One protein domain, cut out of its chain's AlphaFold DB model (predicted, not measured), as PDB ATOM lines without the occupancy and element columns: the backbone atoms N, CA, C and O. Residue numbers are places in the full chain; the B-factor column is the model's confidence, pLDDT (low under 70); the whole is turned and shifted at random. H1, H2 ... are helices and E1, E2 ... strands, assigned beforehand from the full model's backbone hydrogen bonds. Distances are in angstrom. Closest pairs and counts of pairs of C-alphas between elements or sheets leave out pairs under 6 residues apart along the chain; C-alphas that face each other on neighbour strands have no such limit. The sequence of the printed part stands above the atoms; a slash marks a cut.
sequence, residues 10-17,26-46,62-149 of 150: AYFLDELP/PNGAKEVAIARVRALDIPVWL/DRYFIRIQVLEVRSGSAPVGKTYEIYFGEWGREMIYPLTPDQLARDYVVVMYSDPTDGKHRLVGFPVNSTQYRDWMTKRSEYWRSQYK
ATOM      1  N   ALA A  10      22.967 -42.735  27.668       91.25
ATOM      2  CA  ALA A  10      23.156 -42.022  26.412       91.25
ATOM      3  C   ALA A  10      21.819 -41.472  25.913       91.25
ATOM      4  O   ALA A  10      20.808 -42.167  25.919       91.25
ATOM      5  N   TYR A  11      21.829 -40.223  25.461       92.06
ATOM      6  CA  TYR A  11      20.641 -39.569  24.893       92.06
ATOM      7  C   TYR A  11      20.766 -39.340  23.386       92.06
ATOM      8  O   TYR A  11      19.774 -39.066  22.723       92.06
ATOM      9  N   PHE A  12      21.990 -39.444  22.868       93.44
ATOM     10  CA  PHE A  12      22.350 -39.298  21.465       93.44
ATOM     11  C   PHE A  12      22.937 -40.625  21.009       93.44
ATOM     12  O   PHE A  12      23.998 -41.025  21.490       93.44
ATOM     13  N   LEU A  13      22.222 -41.317  20.131       91.62
ATOM     14  CA  LEU A  13      22.583 -42.649  19.667       91.62
ATOM     15  C   LEU A  13      22.974 -42.587  18.193       91.62
ATOM     16  O   LEU A  13      22.375 -41.831  17.438       91.62
ATOM     17  N   ASP A  14      23.953 -43.378  17.763       89.56
ATOM     18  CA  ASP A  14      24.245 -43.498  16.329       89.56
ATOM     19  C   ASP A  14      23.093 -44.244  15.616       89.56
ATOM     20  O   ASP A  14      22.659 -43.859  14.530       89.56
ATOM     21  N   GLU A  15      22.523 -45.253  16.284       88.62
ATOM     22  CA  GLU A  15      21.373 -46.040  15.833       88.62
ATOM     23  C   GLU A  15      20.431 -46.339  17.009       88.62
ATOM     24  O   GLU A  15      20.852 -46.391  18.165       88.62
ATOM     25  N   LEU A  16      19.137 -46.510  16.725       84.69
ATOM     26  CA  LEU A  16      18.157 -46.865  17.753       84.69
ATOM     27  C   LEU A  16      18.336 -48.344  18.136       84.69
ATOM     28  O   LEU A  16      18.435 -49.162  17.223       84.69
ATOM     29  N   PRO A  17      18.345 -48.714  19.430       79.25
ATOM     30  CA  PRO A  17      18.408 -50.115  19.821       79.25
ATOM     31  C   PRO A  17      17.201 -50.890  19.282       79.25
ATOM     32  O   PRO A  17      16.061 -50.418  19.351       79.25
ATOM     33  N   PRO A  26       8.580 -42.292  29.313       72.25
ATOM     34  CA  PRO A  26       8.158 -41.998  30.681       72.25
ATOM     35  C   PRO A  26       6.642 -41.789  30.798       72.25
ATOM     36  O   PRO A  26       6.037 -41.151  29.938       72.25
ATOM     37  N   ASN A  27       6.027 -42.303  31.870       69.31
ATOM     38  CA  ASN A  27       4.573 -42.254  32.066       69.31
ATOM     39  C   ASN A  27       3.997 -40.850  31.824       69.31
ATOM     40  O   ASN A  27       4.391 -39.883  32.476       69.31
ATOM     41  N   GLY A  28       3.027 -40.761  30.911       72.56
ATOM     42  CA  GLY A  28       2.375 -39.506  30.540       72.56
ATOM     43  C   GLY A  28       3.099 -38.696  29.461       72.56
ATOM     44  O   GLY A  28       2.596 -37.633  29.101       72.56
ATOM     45  N   ALA A  29       4.225 -39.176  28.921       80.62
ATOM     46  CA  ALA A  29       4.897 -38.572  27.776       80.62
ATOM     47  C   ALA A  29       3.918 -38.354  26.613       80.62
ATOM     48  O   ALA A  29       3.238 -39.275  26.157       80.62
ATOM     49  N   LYS A  30       3.848 -37.113  26.135       84.00
ATOM     50  CA  LYS A  30       3.083 -36.726  24.948       84.00
ATOM     51  C   LYS A  30       4.034 -36.505  23.787       84.00
ATOM     52  O   LYS A  30       5.213 -36.248  23.999       84.00
ATOM     53  N   GLU A  31       3.513 -36.570  22.565       87.31
ATOM     54  CA  GLU A  31       4.272 -36.194  21.360       87.31
ATOM     55  C   GLU A  31       5.633 -36.904  21.273       87.31
ATOM     56  O   GLU A  31       6.656 -36.290  20.971       87.31
ATOM     57  N   VAL A  32       5.654 -38.203  21.593       90.50
ATOM     58  CA  VAL A  32       6.871 -39.007  21.478       90.50
ATOM     59  C   VAL A  32       7.270 -39.056  20.008       90.50
ATOM     60  O   VAL A  32       6.462 -39.418  19.152       90.50
ATOM     61  N   ALA A  33       8.512 -38.689  19.722       92.12
ATOM     62  CA  ALA A  33       9.075 -38.687  18.387       92.12
ATOM     63  C   ALA A  33      10.473 -39.303  18.390       92.12
ATOM     64  O   ALA A  33      11.300 -39.024  19.262       92.12
ATOM     65  N   ILE A  34      10.735 -40.120  17.376       93.38
ATOM     66  CA  ILE A  34      12.052 -40.671  17.074       93.38
ATOM     67  C   ILE A  34      12.580 -39.887  15.884       93.38
ATOM     68  O   ILE A  34      11.995 -39.928  14.799       93.38
ATOM     69  N   ALA A  35      13.676 -39.166  16.083       94.88
ATOM     70  CA  ALA A  35      14.201 -38.251  15.084       94.88
ATOM     71  C   ALA A  35      15.706 -38.417  14.906       94.88
ATOM     72  O   ALA A  35      16.434 -38.668  15.865       94.88
ATOM     73  N   ARG A  36      16.167 -38.222  13.670       96.31
ATOM     74  CA  ARG A  36      17.570 -37.938  13.392       96.31
ATOM     75  C   ARG A  36      17.789 -36.447  13.590       96.31
ATOM     76  O   ARG A  36      17.057 -35.627  13.033       96.31
ATOM     77  N   VAL A  37      18.775 -36.090  14.392       96.62
ATOM     78  CA  VAL A  37      19.024 -34.717  14.821       96.62
ATOM     79  C   VAL A  37      20.507 -34.406  14.783       96.62
ATOM     80  O   VAL A  37      21.345 -35.302  14.855       96.62
ATOM     81  N   ARG A  38      20.828 -33.117  14.738       96.38
ATOM     82  CA  ARG A  38      22.181 -32.620  14.975       96.38
ATOM     83  C   ARG A  38      22.200 -31.746  16.215       96.38
ATOM     84  O   ARG A  38      21.340 -30.877  16.369       96.38
ATOM     85  N   ALA A  39      23.172 -31.980  17.091       95.12
ATOM     86  CA  ALA A  39      23.443 -31.090  18.210       95.12
ATOM     87  C   ALA A  39      24.075 -29.798  17.677       95.12
ATOM     88  O   ALA A  39      25.053 -29.843  16.937       95.12
ATOM     89  N   LEU A  40      23.497 -28.650  18.025       93.75
ATOM     90  CA  LEU A  40      23.978 -27.348  17.558       93.75
ATOM     91  C   LEU A  40      25.082 -26.777  18.450       93.75
ATOM     92  O   LEU A  40      25.863 -25.951  17.990       93.75
ATOM     93  N   ASP A  41      25.125 -27.195  19.714       91.69
ATOM     94  CA  ASP A  41      26.120 -26.762  20.692       91.69
ATOM     95  C   ASP A  41      26.249 -27.799  21.820       91.69
ATOM     96  O   ASP A  41      25.444 -28.731  21.909       91.69
ATOM     97  N   ILE A  42      27.244 -27.637  22.691       90.50
ATOM     98  CA  ILE A  42      27.396 -28.435  23.911       90.50
ATOM     99  C   ILE A  42      26.234 -28.184  24.894       90.50
ATOM    100  O   ILE A  42      25.652 -27.095  24.907       90.50
ATOM    101  N   PRO A  43      25.886 -29.153  25.764       89.94
ATOM    102  CA  PRO A  43      24.848 -28.937  26.765       89.94
ATOM    103  C   PRO A  43      25.168 -27.797  27.731       89.94
ATOM    104  O   PRO A  43      26.266 -27.705  28.284       89.94
ATOM    105  N   VAL A  44      24.158 -26.980  28.008       89.25
ATOM    106  CA  VAL A  44      24.227 -25.872  28.957       89.25
ATOM    107  C   VAL A  44      23.749 -26.349  30.323       89.25
ATOM    108  O   VAL A  44      22.641 -26.869  30.461       89.25
ATOM    109  N   TRP A  45      24.580 -26.154  31.349       84.25
ATOM    110  CA  TRP A  45      24.229 -26.427  32.742       84.25
ATOM    111  C   TRP A  45      23.360 -25.310  33.326       84.25
ATOM    112  O   TRP A  45      23.732 -24.140  33.313       84.25
ATOM    113  N   LEU A  46      22.224 -25.693  33.901       77.06
ATOM    114  CA  LEU A  46      21.215 -24.818  34.503       77.06
ATOM    115  C   LEU A  46      21.333 -24.721  36.036       77.06
ATOM    116  O   LEU A  46      20.361 -24.366  36.702       77.06
ATOM    117  N   ASP A  62      15.090 -30.474  35.566       77.31
ATOM    118  CA  ASP A  62      16.019 -30.186  34.489       77.31
ATOM    119  C   ASP A  62      17.279 -29.522  35.027       77.31
ATOM    120  O   ASP A  62      17.223 -28.494  35.711       77.31
ATOM    121  N   ARG A  63      18.425 -30.102  34.686       79.94
ATOM    122  CA  ARG A  63      19.739 -29.541  35.013       79.94
ATOM    123  C   ARG A  63      20.565 -29.173  33.795       79.94
ATOM    124  O   ARG A  63      21.471 -28.360  33.915       79.94
ATOM    125  N   TYR A  64      20.261 -29.770  32.653       87.19
ATOM    126  CA  TYR A  64      20.926 -29.485  31.398       87.19
ATOM    127  C   TYR A  64      19.882 -29.345  30.303       87.19
ATOM    128  O   TYR A  64      18.849 -30.023  30.337       87.19
ATOM    129  N   PHE A  65      20.182 -28.505  29.326       91.75
ATOM    130  CA  PHE A  65      19.506 -28.519  28.037       91.75
ATOM    131  C   PHE A  65      20.540 -28.442  26.923       91.75
ATOM    132  O   PHE A  65      21.677 -28.020  27.139       91.75
ATOM    133  N   ILE A  66      20.148 -28.864  25.733       94.06
ATOM    134  CA  ILE A  66      20.957 -28.779  24.524       94.06
ATOM    135  C   ILE A  66      20.070 -28.318  23.374       94.06
ATOM    136  O   ILE A  66      18.872 -28.606  23.338       94.06
ATOM    137  N   ARG A  67      20.646 -27.564  22.439       95.94
ATOM    138  CA  ARG A  67      19.954 -27.182  21.209       95.94
ATOM    139  C   ARG A  67      20.164 -28.255  20.158       95.94
ATOM    140  O   ARG A  67      21.302 -28.590  19.840       95.94
ATOM    141  N   ILE A  68      19.070 -28.766  19.611       96.50
ATOM    142  CA  ILE A  68      19.093 -29.750  18.529       96.50
ATOM    143  C   ILE A  68      18.317 -29.228  17.329       96.50
ATOM    144  O   ILE A  68      17.321 -28.525  17.494       96.50
ATOM    145  N   GLN A  69      18.746 -29.590  16.128       97.12
ATOM    146  CA  GLN A  69      17.961 -29.414  14.911       97.12
ATOM    147  C   GLN A  69      17.447 -30.769  14.438       97.12
ATOM    148  O   GLN A  69      18.229 -31.709  14.302       97.12
ATOM    149  N   VAL A  70      16.144 -30.859  14.168       96.81
ATOM    150  CA  VAL A  70      15.533 -32.057  13.578       96.81
ATOM    151  C   VAL A  70      15.892 -32.127  12.101       96.81
ATOM    152  O   VAL A  70      15.552 -31.227  11.339       96.81
ATOM    153  N   LEU A  71      16.568 -33.196  11.694       96.81
ATOM    154  CA  LEU A  71      16.954 -33.444  10.304       96.81
ATOM    155  C   LEU A  71      15.976 -34.395   9.609       96.81
ATOM    156  O   LEU A  71      15.669 -34.221   8.437       96.81
ATOM    157  N   GLU A  72      15.475 -35.386  10.341       96.00
ATOM    158  CA  GLU A  72      14.571 -36.416   9.832       96.00
ATOM    159  C   GLU A  72      13.703 -36.928  10.984       96.00
ATOM    160  O   GLU A  72      14.168 -37.007  12.121       96.00
ATOM    161  N   VAL A  73      12.461 -37.318  10.704       93.69
ATOM    162  CA  VAL A  73      11.581 -37.964  11.687       93.69
ATOM    163  C   VAL A  73      11.281 -39.376  11.216       93.69
ATOM    164  O   VAL A  73      10.727 -39.567  10.139       93.69
ATOM    165  N   ARG A  74      11.651 -40.359  12.038       91.62
ATOM    166  CA  ARG A  74      11.419 -41.783  11.775       91.62
ATOM    167  C   ARG A  74      10.084 -42.264  12.336       91.62
ATOM    168  O   ARG A  74       9.489 -43.186  11.796       91.62
ATOM    169  N   SER A  75       9.629 -41.665  13.436       89.31
ATOM    170  CA  SER A  75       8.353 -41.983  14.080       89.31
ATOM    171  C   SER A  75       7.860 -40.804  14.922       89.31
ATOM    172  O   SER A  75       8.670 -40.008  15.402       89.31
ATOM    173  N   GLY A  76       6.548 -40.710  15.130       88.38
ATOM    174  CA  GLY A  76       5.909 -39.625  15.875       88.38
ATOM    175  C   GLY A  76       5.710 -38.351  15.057       88.38
ATOM    176  O   GLY A  76       5.726 -38.371  13.828       88.38
ATOM    177  N   SER A  77       5.495 -37.231  15.749       86.81
ATOM    178  CA  SER A  77       5.254 -35.929  15.121       86.81
ATOM    179  C   SER A  77       6.270 -34.907  15.610       86.81
ATOM    180  O   SER A  77       6.272 -34.525  16.778       86.81
ATOM    181  N   ALA A  78       7.136 -34.463  14.702       91.12
ATOM    182  CA  ALA A  78       8.020 -33.331  14.920       91.12
ATOM    183  C   ALA A  78       8.300 -32.615  13.589       91.12
ATOM    184  O   ALA A  78       8.433 -33.273  12.558       91.12
ATOM    185  N   PRO A  79       8.399 -31.277  13.556       92.38
ATOM    186  CA  PRO A  79       8.677 -30.559  12.323       92.38
ATOM    187  C   PRO A  79      10.152 -30.712  11.949       92.38
ATOM    188  O   PRO A  79      11.043 -30.342  12.718       92.38
ATOM    189  N   VAL A  80      10.407 -31.219  10.745       96.12
ATOM    190  CA  VAL A  80      11.752 -31.267  10.160       96.12
ATOM    191  C   VAL A  80      12.284 -29.844   9.958       96.12
ATOM    192  O   VAL A  80      11.540 -28.930   9.606       96.12
ATOM    193  N   GLY A  81      13.573 -29.638  10.226       95.12
ATOM    194  CA  GLY A  81      14.256 -28.345  10.173       95.12
ATOM    195  C   GLY A  81      14.091 -27.493  11.434       95.12
ATOM    196  O   GLY A  81      14.853 -26.540  11.619       95.12
ATOM    197  N   LYS A  82      13.151 -27.834  12.326       95.75
ATOM    198  CA  LYS A  82      12.919 -27.081  13.563       95.75
ATOM    199  C   LYS A  82      14.040 -27.307  14.570       95.75
ATOM    200  O   LYS A  82      14.512 -28.427  14.778       95.75
ATOM    201  N   THR A  83      14.421 -26.219  15.233       96.94
ATOM    202  CA  THR A  83      15.326 -26.241  16.380       96.94
ATOM    203  C   THR A  83      14.538 -26.370  17.677       96.94
ATOM    204  O   THR A  83      13.536 -25.680  17.877       96.94
ATOM    205  N   TYR A  84      15.018 -27.230  18.567       93.69
ATOM    206  CA  TYR A  84      14.468 -27.437  19.897       93.69
ATOM    207  C   TYR A  84      15.519 -27.137  20.960       93.69
ATOM    208  O   TYR A  84      16.665 -27.567  20.843       93.69
ATOM    209  N   GLU A  85      15.105 -26.446  22.020       93.75
ATOM    210  CA  GLU A  85      15.799 -26.481  23.307       93.75
ATOM    211  C   GLU A  85      15.263 -27.690  24.071       93.75
ATOM    212  O   GLU A  85      14.142 -27.667  24.580       93.75
ATOM    213  N   ILE A  86      16.036 -28.776  24.067       92.75
ATOM    214  CA  ILE A  86      15.612 -30.055  24.623       92.75
ATOM    215  C   ILE A  86      16.361 -30.360  25.917       92.75
ATOM    216  O   ILE A  86      17.570 -30.142  26.030       92.75
ATOM    217  N   TYR A  87      15.628 -30.859  26.903       92.38
ATOM    218  CA  TYR A  87      16.140 -31.175  28.228       92.38
ATOM    219  C   TYR A  87      16.466 -32.665  28.356       92.38
ATOM    220  O   TYR A  87      15.967 -33.501  27.606       92.38
ATOM    221  N   PHE A  88      17.298 -33.020  29.326       90.00
ATOM    222  CA  PHE A  88      17.623 -34.416  29.621       90.00
ATOM    223  C   PHE A  88      16.584 -34.978  30.602       90.00
ATOM    224  O   PHE A  88      16.393 -34.402  31.672       90.00
ATOM    225  N   GLY A  89      15.880 -36.053  30.221       80.38
ATOM    226  CA  GLY A  89      14.687 -36.519  30.938       80.38
ATOM    227  C   GLY A  89      14.953 -37.117  32.321       80.38
ATOM    228  O   GLY A  89      14.351 -36.695  33.307       80.38
ATOM    229  N   GLU A  90      15.866 -38.086  32.415       78.88
ATOM    230  CA  GLU A  90      16.298 -38.650  33.700       78.88
ATOM    231  C   GLU A  90      17.526 -37.900  34.223       78.88
ATOM    232  O   GLU A  90      18.482 -37.662  33.490       78.88
ATOM    233  N   TRP A  91      17.511 -37.538  35.504       68.75
ATOM    234  CA  TRP A  91      18.623 -36.883  36.183       68.75
ATOM    235  C   TRP A  91      18.938 -37.664  37.461       68.75
ATOM    236  O   TRP A  91      18.046 -38.006  38.230       68.75
ATOM    237  N   GLY A  92      20.213 -37.972  37.690       70.69
ATOM    238  CA  GLY A  92      20.647 -38.819  38.814       70.69
ATOM    239  C   GLY A  92      21.637 -39.907  38.409       70.69
ATOM    240  O   GLY A  92      22.364 -40.415  39.261       70.69
ATOM    241  N   ARG A  93      21.726 -40.186  37.106       80.00
ATOM    242  CA  ARG A  93      22.750 -41.039  36.505       80.00
ATOM    243  C   ARG A  93      23.787 -40.209  35.776       80.00
ATOM    244  O   ARG A  93      23.552 -39.052  35.421       80.00
ATOM    245  N   GLU A  94      24.944 -40.813  35.566       83.38
ATOM    246  CA  GLU A  94      25.930 -40.254  34.663       83.38
ATOM    247  C   GLU A  94      25.373 -40.226  33.237       83.38
ATOM    248  O   GLU A  94      24.695 -41.159  32.810       83.38
ATOM    249  N   MET A  95      25.623 -39.133  32.519       86.69
ATOM    250  CA  MET A  95      25.063 -38.902  31.192       86.69
ATOM    251  C   MET A  95      26.174 -38.788  30.162       86.69
ATOM    252  O   MET A  95      27.195 -38.136  30.392       86.69
ATOM    253  N   ILE A  96      25.914 -39.361  28.998       88.44
ATOM    254  CA  ILE A  96      26.766 -39.308  27.825       88.44
ATOM    255  C   ILE A  96      26.063 -38.477  26.753       88.44
ATOM    256  O   ILE A  96      24.903 -38.720  26.412       88.44
ATOM    257  N   TYR A  97      26.775 -37.482  26.230       88.31
ATOM    258  CA  TYR A  97      26.275 -36.541  25.232       88.31
ATOM    259  C   TYR A  97      27.419 -35.982  24.374       88.31
ATOM    260  O   TYR A  97      28.559 -35.937  24.857       88.31
ATOM    261  N   PRO A  98      27.129 -35.527  23.137       90.19
ATOM    262  CA  PRO A  98      28.096 -34.889  22.247       90.19
ATOM    263  C   PRO A  98      28.772 -33.688  22.911       90.19
ATOM    264  O   PRO A  98      28.101 -32.800  23.436       90.19
ATOM    265  N   LEU A  99      30.104 -33.674  22.903       88.62
ATOM    266  CA  LEU A  99      30.911 -32.630  23.537       88.62
ATOM    267  C   LEU A  99      32.027 -32.114  22.622       88.62
ATOM    268  O   LEU A  99      32.332 -30.926  22.637       88.62
ATOM    269  N   THR A 100      32.681 -32.997  21.867       87.69
ATOM    270  CA  THR A 100      33.785 -32.598  20.984       87.69
ATOM    271  C   THR A 100      33.251 -32.051  19.654       87.69
ATOM    272  O   THR A 100      32.148 -32.426  19.253       87.69
ATOM    273  N   PRO A 101      34.020 -31.227  18.915       88.56
ATOM    274  CA  PRO A 101      33.613 -30.761  17.585       88.56
ATOM    275  C   PRO A 101      33.232 -31.911  16.642       88.56
ATOM    276  O   PRO A 101      32.186 -31.864  16.001       88.56
ATOM    277  N   ASP A 102      34.014 -32.995  16.645       88.19
ATOM    278  CA  ASP A 102      33.741 -34.194  15.841       88.19
ATOM    279  C   ASP A 102      32.483 -34.951  16.277       88.19
ATOM    280  O   ASP A 102      31.928 -35.719  15.494       88.19
ATOM    281  N   GLN A 103      32.057 -34.805  17.533       89.31
ATOM    282  CA  GLN A 103      30.792 -35.358  18.011       89.31
ATOM    283  C   GLN A 103      29.631 -34.445  17.615       89.31
ATOM    284  O   GLN A 103      28.631 -34.930  17.106       89.31
ATOM    285  N   LEU A 104      29.764 -33.126  17.767       92.50
ATOM    286  CA  LEU A 104      28.723 -32.162  17.385       92.50
ATOM    287  C   LEU A 104      28.458 -32.133  15.871       92.50
ATOM    288  O   LEU A 104      27.340 -31.866  15.444       92.50
ATOM    289  N   ALA A 105      29.464 -32.454  15.054       92.31
ATOM    290  CA  ALA A 105      29.325 -32.556  13.602       92.31
ATOM    291  C   ALA A 105      28.532 -33.793  13.131       92.31
ATOM    292  O   ALA A 105      28.215 -33.894  11.944       92.31
ATOM    293  N   ARG A 106      28.235 -34.742  14.027       93.69
ATOM    294  CA  ARG A 106      27.509 -35.972  13.695       93.69
ATOM    295  C   ARG A 106      26.007 -35.769  13.772       93.69
ATOM    296  O   ARG A 106      25.495 -34.904  14.483       93.69
ATOM    297  N   ASP A 107      25.312 -36.647  13.068       96.06
ATOM    298  CA  ASP A 107      23.881 -36.808  13.226       96.06
ATOM    299  C   ASP A 107      23.622 -37.982  14.156       96.06
ATOM    300  O   ASP A 107      24.271 -39.022  14.046       96.06
ATOM    301  N   TYR A 108      22.641 -37.822  15.028       95.69
ATOM    302  CA  TYR A 108      22.265 -38.816  16.018       95.69
ATOM    303  C   TYR A 108      20.790 -39.137  15.904       95.69
ATOM    304  O   TYR A 108      19.977 -38.272  15.587       95.69
ATOM    305  N   VAL A 109      20.427 -40.367  16.223       94.94
ATOM    306  CA  VAL A 109      19.059 -40.738  16.544       94.94
ATOM    307  C   VAL A 109      18.789 -40.380  18.003       94.94
ATOM    308  O   VAL A 109      19.557 -40.722  18.903       94.94
ATOM    309  N   VAL A 110      17.680 -39.684  18.232       94.62
ATOM    310  CA  VAL A 110      17.175 -39.364  19.565       94.62
ATOM    311  C   VAL A 110      15.714 -39.759  19.679       94.62
ATOM    312  O   VAL A 110      14.972 -39.762  18.692       94.62
ATOM    313  N   VAL A 111      15.296 -40.035  20.909       93.50
ATOM    314  CA  VAL A 111      13.882 -40.138  21.255       93.50
ATOM    315  C   VAL A 111      13.538 -38.961  22.145       93.50
ATOM    316  O   VAL A 111      14.114 -38.793  23.221       93.50
ATOM    317  N   MET A 112      12.611 -38.137  21.676       93.31
ATOM    318  CA  MET A 112      12.138 -36.959  22.386       93.31
ATOM    319  C   MET A 112      10.657 -37.071  22.704       93.31
ATOM    320  O   MET A 112       9.909 -37.720  21.982       93.31
ATOM    321  N   TYR A 113      10.236 -36.429  23.783       92.44
ATOM    322  CA  TYR A 113       8.842 -36.360  24.194       92.44
ATOM    323  C   TYR A 113       8.538 -35.006  24.827       92.44
ATOM    324  O   TYR A 113       9.433 -34.332  25.332       92.44
ATOM    325  N   SER A 114       7.275 -34.603  24.802       90.56
ATOM    326  CA  SER A 114       6.744 -33.470  25.553       90.56
ATOM    327  C   SER A 114       6.247 -33.950  26.917       90.56
ATOM    328  O   SER A 114       5.431 -34.872  27.009       90.56
ATOM    329  N   ASP A 115       6.756 -33.363  27.996       86.62
ATOM    330  CA  ASP A 115       6.284 -33.659  29.346       86.62
ATOM    331  C   ASP A 115       5.034 -32.825  29.652       86.62
ATOM    332  O   ASP A 115       5.094 -31.593  29.647       86.62
ATOM    333  N   PRO A 116       3.891 -33.455  29.956       84.19
ATOM    334  CA  PRO A 116       2.648 -32.732  30.198       84.19
ATOM    335  C   PRO A 116       2.671 -31.890  31.480       84.19
ATOM    336  O   PRO A 116       1.795 -31.048  31.652       84.19
ATOM    337  N   THR A 117       3.627 -32.121  32.387       83.38
ATOM    338  CA  THR A 117       3.708 -31.416  33.673       83.38
ATOM    339  C   THR A 117       4.119 -29.954  33.492       83.38
ATOM    340  O   THR A 117       3.672 -29.093  34.245       83.38
ATOM    341  N   ASP A 118       4.987 -29.671  32.519       84.88
ATOM    342  CA  ASP A 118       5.535 -28.330  32.278       84.88
ATOM    343  C   ASP A 118       5.659 -27.947  30.793       84.88
ATOM    344  O   ASP A 118       6.144 -26.860  30.480       84.88
ATOM    345  N   GLY A 119       5.212 -28.813  29.880       85.31
ATOM    346  CA  GLY A 119       5.204 -28.581  28.436       85.31
ATOM    347  C   GLY A 119       6.587 -28.602  27.784       85.31
ATOM    348  O   GLY A 119       6.718 -28.205  26.627       85.31
ATOM    349  N   LYS A 120       7.634 -29.019  28.504       90.00
ATOM    350  CA  LYS A 120       8.999 -29.036  27.969       90.00
ATOM    351  C   LYS A 120       9.277 -30.303  27.177       90.00
ATOM    352  O   LYS A 120       8.836 -31.393  27.537       90.00
ATOM    353  N   HIS A 121      10.109 -30.164  26.148       92.44
ATOM    354  CA  HIS A 121      10.639 -31.306  25.417       92.44
ATOM    355  C   HIS A 121      11.822 -31.928  26.160       92.44
ATOM    356  O   HIS A 121      12.760 -31.229  26.548       92.44
ATOM    357  N   ARG A 122      11.802 -33.246  26.329       92.56
ATOM    358  CA  ARG A 122      12.834 -34.024  27.014       92.56
ATOM    359  C   ARG A 122      13.306 -35.192  26.162       92.56
ATOM    360  O   ARG A 122      12.545 -35.739  25.372       92.56
ATOM    361  N   LEU A 123      14.565 -35.565  26.347       92.75
ATOM    362  CA  LEU A 123      15.178 -36.747  25.757       92.75
ATOM    363  C   LEU A 123      14.963 -37.967  26.654       92.75
ATOM    364  O   LEU A 123      15.136 -37.887  27.876       92.75
ATOM    365  N   VAL A 124      14.665 -39.105  26.034       90.81
ATOM    366  CA  VAL A 124      14.731 -40.418  26.685       90.81
ATOM    367  C   VAL A 124      16.197 -40.847  26.757       90.81
ATOM    368  O   VAL A 124      16.918 -40.789  25.762       90.81
ATOM    369  N   GLY A 125      16.643 -41.236  27.951       90.25
ATOM    370  CA  GLY A 125      17.984 -41.770  28.171       90.25
ATOM    371  C   GLY A 125      17.999 -43.288  28.021       90.25
ATOM    372  O   GLY A 125      17.110 -43.970  28.525       90.25
ATOM    373  N   PHE A 126      19.029 -43.810  27.367       88.31
ATOM    374  CA  PHE A 126      19.227 -45.236  27.142       88.31
ATOM    375  C   PHE A 126      20.420 -45.731  27.956       88.31
ATOM    376  O   PHE A 126      21.498 -45.139  27.848       88.31
ATOM    377  N   PRO A 127      20.274 -46.793  28.766       88.56
ATOM    378  CA  PRO A 127      21.396 -47.345  29.510       88.56
ATOM    379  C   PRO A 127      22.447 -47.878  28.537       88.56
ATOM    380  O   PRO A 127      22.137 -48.668  27.647       88.56
ATOM    381  N   VAL A 128      23.694 -47.460  28.722       86.50
ATOM    382  CA  VAL A 128      24.829 -47.982  27.960       86.50
ATOM    383  C   VAL A 128      25.647 -48.955  28.789       86.50
ATOM    384  O   VAL A 128      25.696 -48.879  30.018       86.50
ATOM    385  N   ASN A 129      26.331 -49.871  28.109       86.25
ATOM    386  CA  ASN A 129      27.254 -50.779  28.779       86.25
ATOM    387  C   ASN A 129      28.596 -50.093  29.104       86.25
ATOM    388  O   ASN A 129      28.945 -49.037  28.566       86.25
ATOM    389  N   SER A 130      29.383 -50.732  29.969       81.94
ATOM    390  CA  SER A 130      30.676 -50.209  30.424       81.94
ATOM    391  C   SER A 130      31.676 -49.978  29.288       81.94
ATOM    392  O   SER A 130      32.503 -49.073  29.384       81.94
ATOM    393  N   THR A 131      31.608 -50.764  28.207       84.75
ATOM    394  CA  THR A 131      32.491 -50.614  27.040       84.75
ATOM    395  C   THR A 131      32.175 -49.327  26.285       84.75
ATOM    396  O   THR A 131      33.064 -48.499  26.107       84.75
ATOM    397  N   GLN A 132      30.904 -49.109  25.933       83.31
ATOM    398  CA  GLN A 132      30.438 -47.888  25.267       83.31
ATOM    399  C   GLN A 132      30.766 -46.640  26.092       83.31
ATOM    400  O   GLN A 132      31.267 -45.646  25.562       83.31
ATOM    401  N   TYR A 133      30.539 -46.705  27.406       84.38
ATOM    402  CA  TYR A 133      30.885 -45.618  28.314       84.38
ATOM    403  C   TYR A 133      32.397 -45.340  28.339       84.38
ATOM    404  O   TYR A 133      32.817 -44.190  28.193       84.38
ATOM    405  N   ARG A 134      33.236 -46.377  28.459       84.69
ATOM    406  CA  ARG A 134      34.702 -46.228  28.474       84.69
ATOM    407  C   ARG A 134      35.236 -45.636  27.173       84.69
ATOM    408  O   ARG A 134      36.101 -44.760  27.214       84.69
ATOM    409  N   ASP A 135      34.725 -46.084  26.032       85.94
ATOM    410  CA  ASP A 135      35.136 -45.571  24.724       85.94
ATOM    411  C   ASP A 135      34.763 -44.092  24.579       85.94
ATOM    412  O   ASP A 135      35.560 -43.279  24.098       85.94
ATOM    413  N   TRP A 136      33.586 -43.706  25.080       84.31
ATOM    414  CA  TRP A 136      33.182 -42.306  25.127       84.31
ATOM    415  C   TRP A 136      34.093 -41.460  26.020       84.31
ATOM    416  O   TRP A 136      34.560 -40.389  25.618       84.31
ATOM    417  N   MET A 137      34.385 -41.945  27.227       83.62
ATOM    418  CA  MET A 137      35.252 -41.255  28.184       83.62
ATOM    419  C   MET A 137      36.691 -41.125  27.682       83.62
ATOM    420  O   MET A 137      37.349 -40.119  27.964       83.62
ATOM    421  N   THR A 138      37.162 -42.090  26.892       86.69
ATOM    422  CA  THR A 138      38.477 -42.048  26.242       86.69
ATOM    423  C   THR A 138      38.540 -40.898  25.237       86.69
ATOM    424  O   THR A 138      39.374 -40.007  25.402       86.69
ATOM    425  N   LYS A 139      37.583 -40.817  24.297       84.81
ATOM    426  CA  LYS A 139      37.488 -39.716  23.313       84.81
ATOM    427  C   LYS A 139      37.380 -38.346  23.982       84.81
ATOM    428  O   LYS A 139      38.041 -37.387  23.584       84.81
ATOM    429  N   ARG A 140      36.570 -38.254  25.042       84.25
ATOM    430  CA  ARG A 140      36.442 -37.034  25.848       84.25
ATOM    431  C   ARG A 140      37.782 -36.641  26.470       84.25
ATOM    432  O   ARG A 140      38.181 -35.485  26.373       84.25
ATOM    433  N   SER A 141      38.476 -37.584  27.103       83.44
ATOM    434  CA  SER A 141      39.763 -37.330  27.762       83.44
ATOM    435  C   SER A 141      40.850 -36.908  26.773       83.44
ATOM    436  O   SER A 141      41.626 -36.002  27.066       83.44
ATOM    437  N   GLU A 142      40.905 -37.537  25.598       88.50
ATOM    438  CA  GLU A 142      41.827 -37.174  24.515       88.50
ATOM    439  C   GLU A 142      41.590 -35.750  24.015       88.50
ATOM    440  O   GLU A 142      42.545 -34.985  23.878       88.50
ATOM    441  N   TYR A 143      40.325 -35.366  23.826       85.06
ATOM    442  CA  TYR A 143      39.966 -33.999  23.464       85.06
ATOM    443  C   TYR A 143      40.430 -32.987  24.518       85.06
ATOM    444  O   TYR A 143      41.106 -32.023  24.180       85.06
ATOM    445  N   TRP A 144      40.156 -33.218  25.805       84.12
ATOM    446  CA  TRP A 144      40.625 -32.303  26.852       84.12
ATOM    447  C   TRP A 144      42.151 -32.203  26.880       84.12
ATOM    448  O   TRP A 144      42.691 -31.100  26.924       84.12
ATOM    449  N   ARG A 145      42.863 -33.330  26.777       83.12
ATOM    450  CA  ARG A 145      44.334 -33.334  26.722       83.12
ATOM    451  C   ARG A 145      44.888 -32.571  25.520       83.12
ATOM    452  O   ARG A 145      45.957 -31.981  25.649       83.12
ATOM    453  N   SER A 146      44.214 -32.586  24.370       82.38
ATOM    454  CA  SER A 146      44.658 -31.833  23.191       82.38
ATOM    455  C   SER A 146      44.387 -30.332  23.317       82.38
ATOM    456  O   SER A 146      45.207 -29.544  22.852       82.38
ATOM    457  N   GLN A 147      43.312 -29.931  24.007       77.38
ATOM    458  CA  GLN A 147      43.042 -28.522  24.320       77.38
ATOM    459  C   GLN A 147      44.091 -27.927  25.271       77.38
ATOM    460  O   GLN A 147      44.515 -26.802  25.060       77.38
ATOM    461  N   TYR A 148      44.568 -28.685  26.267       69.44
ATOM    462  CA  TYR A 148      45.604 -28.218  27.207       69.44
ATOM    463  C   TYR A 148      47.018 -28.110  26.610       69.44
ATOM    464  O   TYR A 148      47.915 -27.585  27.264       69.44
ATOM    465  N   LYS A 149      47.252 -28.647  25.407       58.47
ATOM    466  CA  LYS A 149      48.549 -28.559  24.710       58.47
ATOM    467  C   LYS A 149      48.643 -27.370  23.744       58.47
ATOM    468  O   LYS A 149      49.683 -27.220  23.106       58.47
TER     469      LYS A 149
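What this domain is: This is residues 10 to 17, 26 to 46 and 62 to 149 of the 150 residues of an uncharacterized protein of Bradyrhizobium cajani (UniProt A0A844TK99). This is a small closed barrel of five strands, E1 to E5, with the long helix H2 set off to one side of it. The unnamed stretch of residues 89 to 100 leads from E3 to the very short helix H1, which lies on the same side of the barrel as H2. The printed part has 117 residues, with two named helices and five named strands in the order E1, E2, E3, H1, E4, E5, H2. Round the ring run E1, E2, E3, E5, E4 and back to E1, a mixed sheet in a mixed class of helices and strands. The whole is compact, with a radius of gyration of the C-alphas of 14.3 A, and its spans of 45 by 30 by 29 A make it only just elongated.

Where its parts are: Begin at Ala 10 and pass the first cut to find C-alpha 30 at (3.083, -36.726, 24.948), where E1 begins; it covers residues 30 to 39, 22.2 A, and bends by 81 degrees at residue 36. E2, residues 64 to 75, is 24.8 A long and bends by 93 degrees at residue 72. E3 takes residues 83 to 88, 15.7 A, and H1 residues 101 to 104, 5.1 A. E4 follows at residues 107 to 114, 21.4 A, then E5 at residues 121 to 123, 7.1 A. H2 runs 25.7 A from residue 130 to residue 147, with C-alpha 147 at (43.042, -28.522, 24.320).

How they stand to each other: Go round the barrel from E1. It is antiparallel to E2, where N 36 and O 72 are 2.8 A apart, within hydrogen-bond range. E2 and E3 are a hairpin, with N 66 and O 86 at 2.9 A. E3 and E5 are parallel, with N 123 and O 87 at 2.8 A. E4 and E5 are a hairpin, with N 113 and O 122 at 2.9 A. E4 and E1, antiparallel, close the ring, with N 110 and O 35 at 2.9 A. H1 is only just on the barrel, with 5 pairs of C-alphas within 10 A; the closest C-alphas of E1 and H1, those of Ala 39 and Leu 104, are 5.5 A apart. H2 is not on the barrel, and it is apart from H1. In H2 every O i to N i+4 pair is within hydrogen-bond range; H1 is too short for such a pair.

The domain as a whole: The C-alphas of Gly 28 and Lys 149, the two farthest apart, are 47.8 A from each other. Residues 18 to 25 and 47 to 61 are not printed; the gaps are 17.0 A from C-alpha 17 to 26 and 7.5 A from C-alpha 46 to 62. The link from E3 to H1 is long, with 12 residues. Look for pLDDT under 70 at residues 27, 91 and 148 to 149.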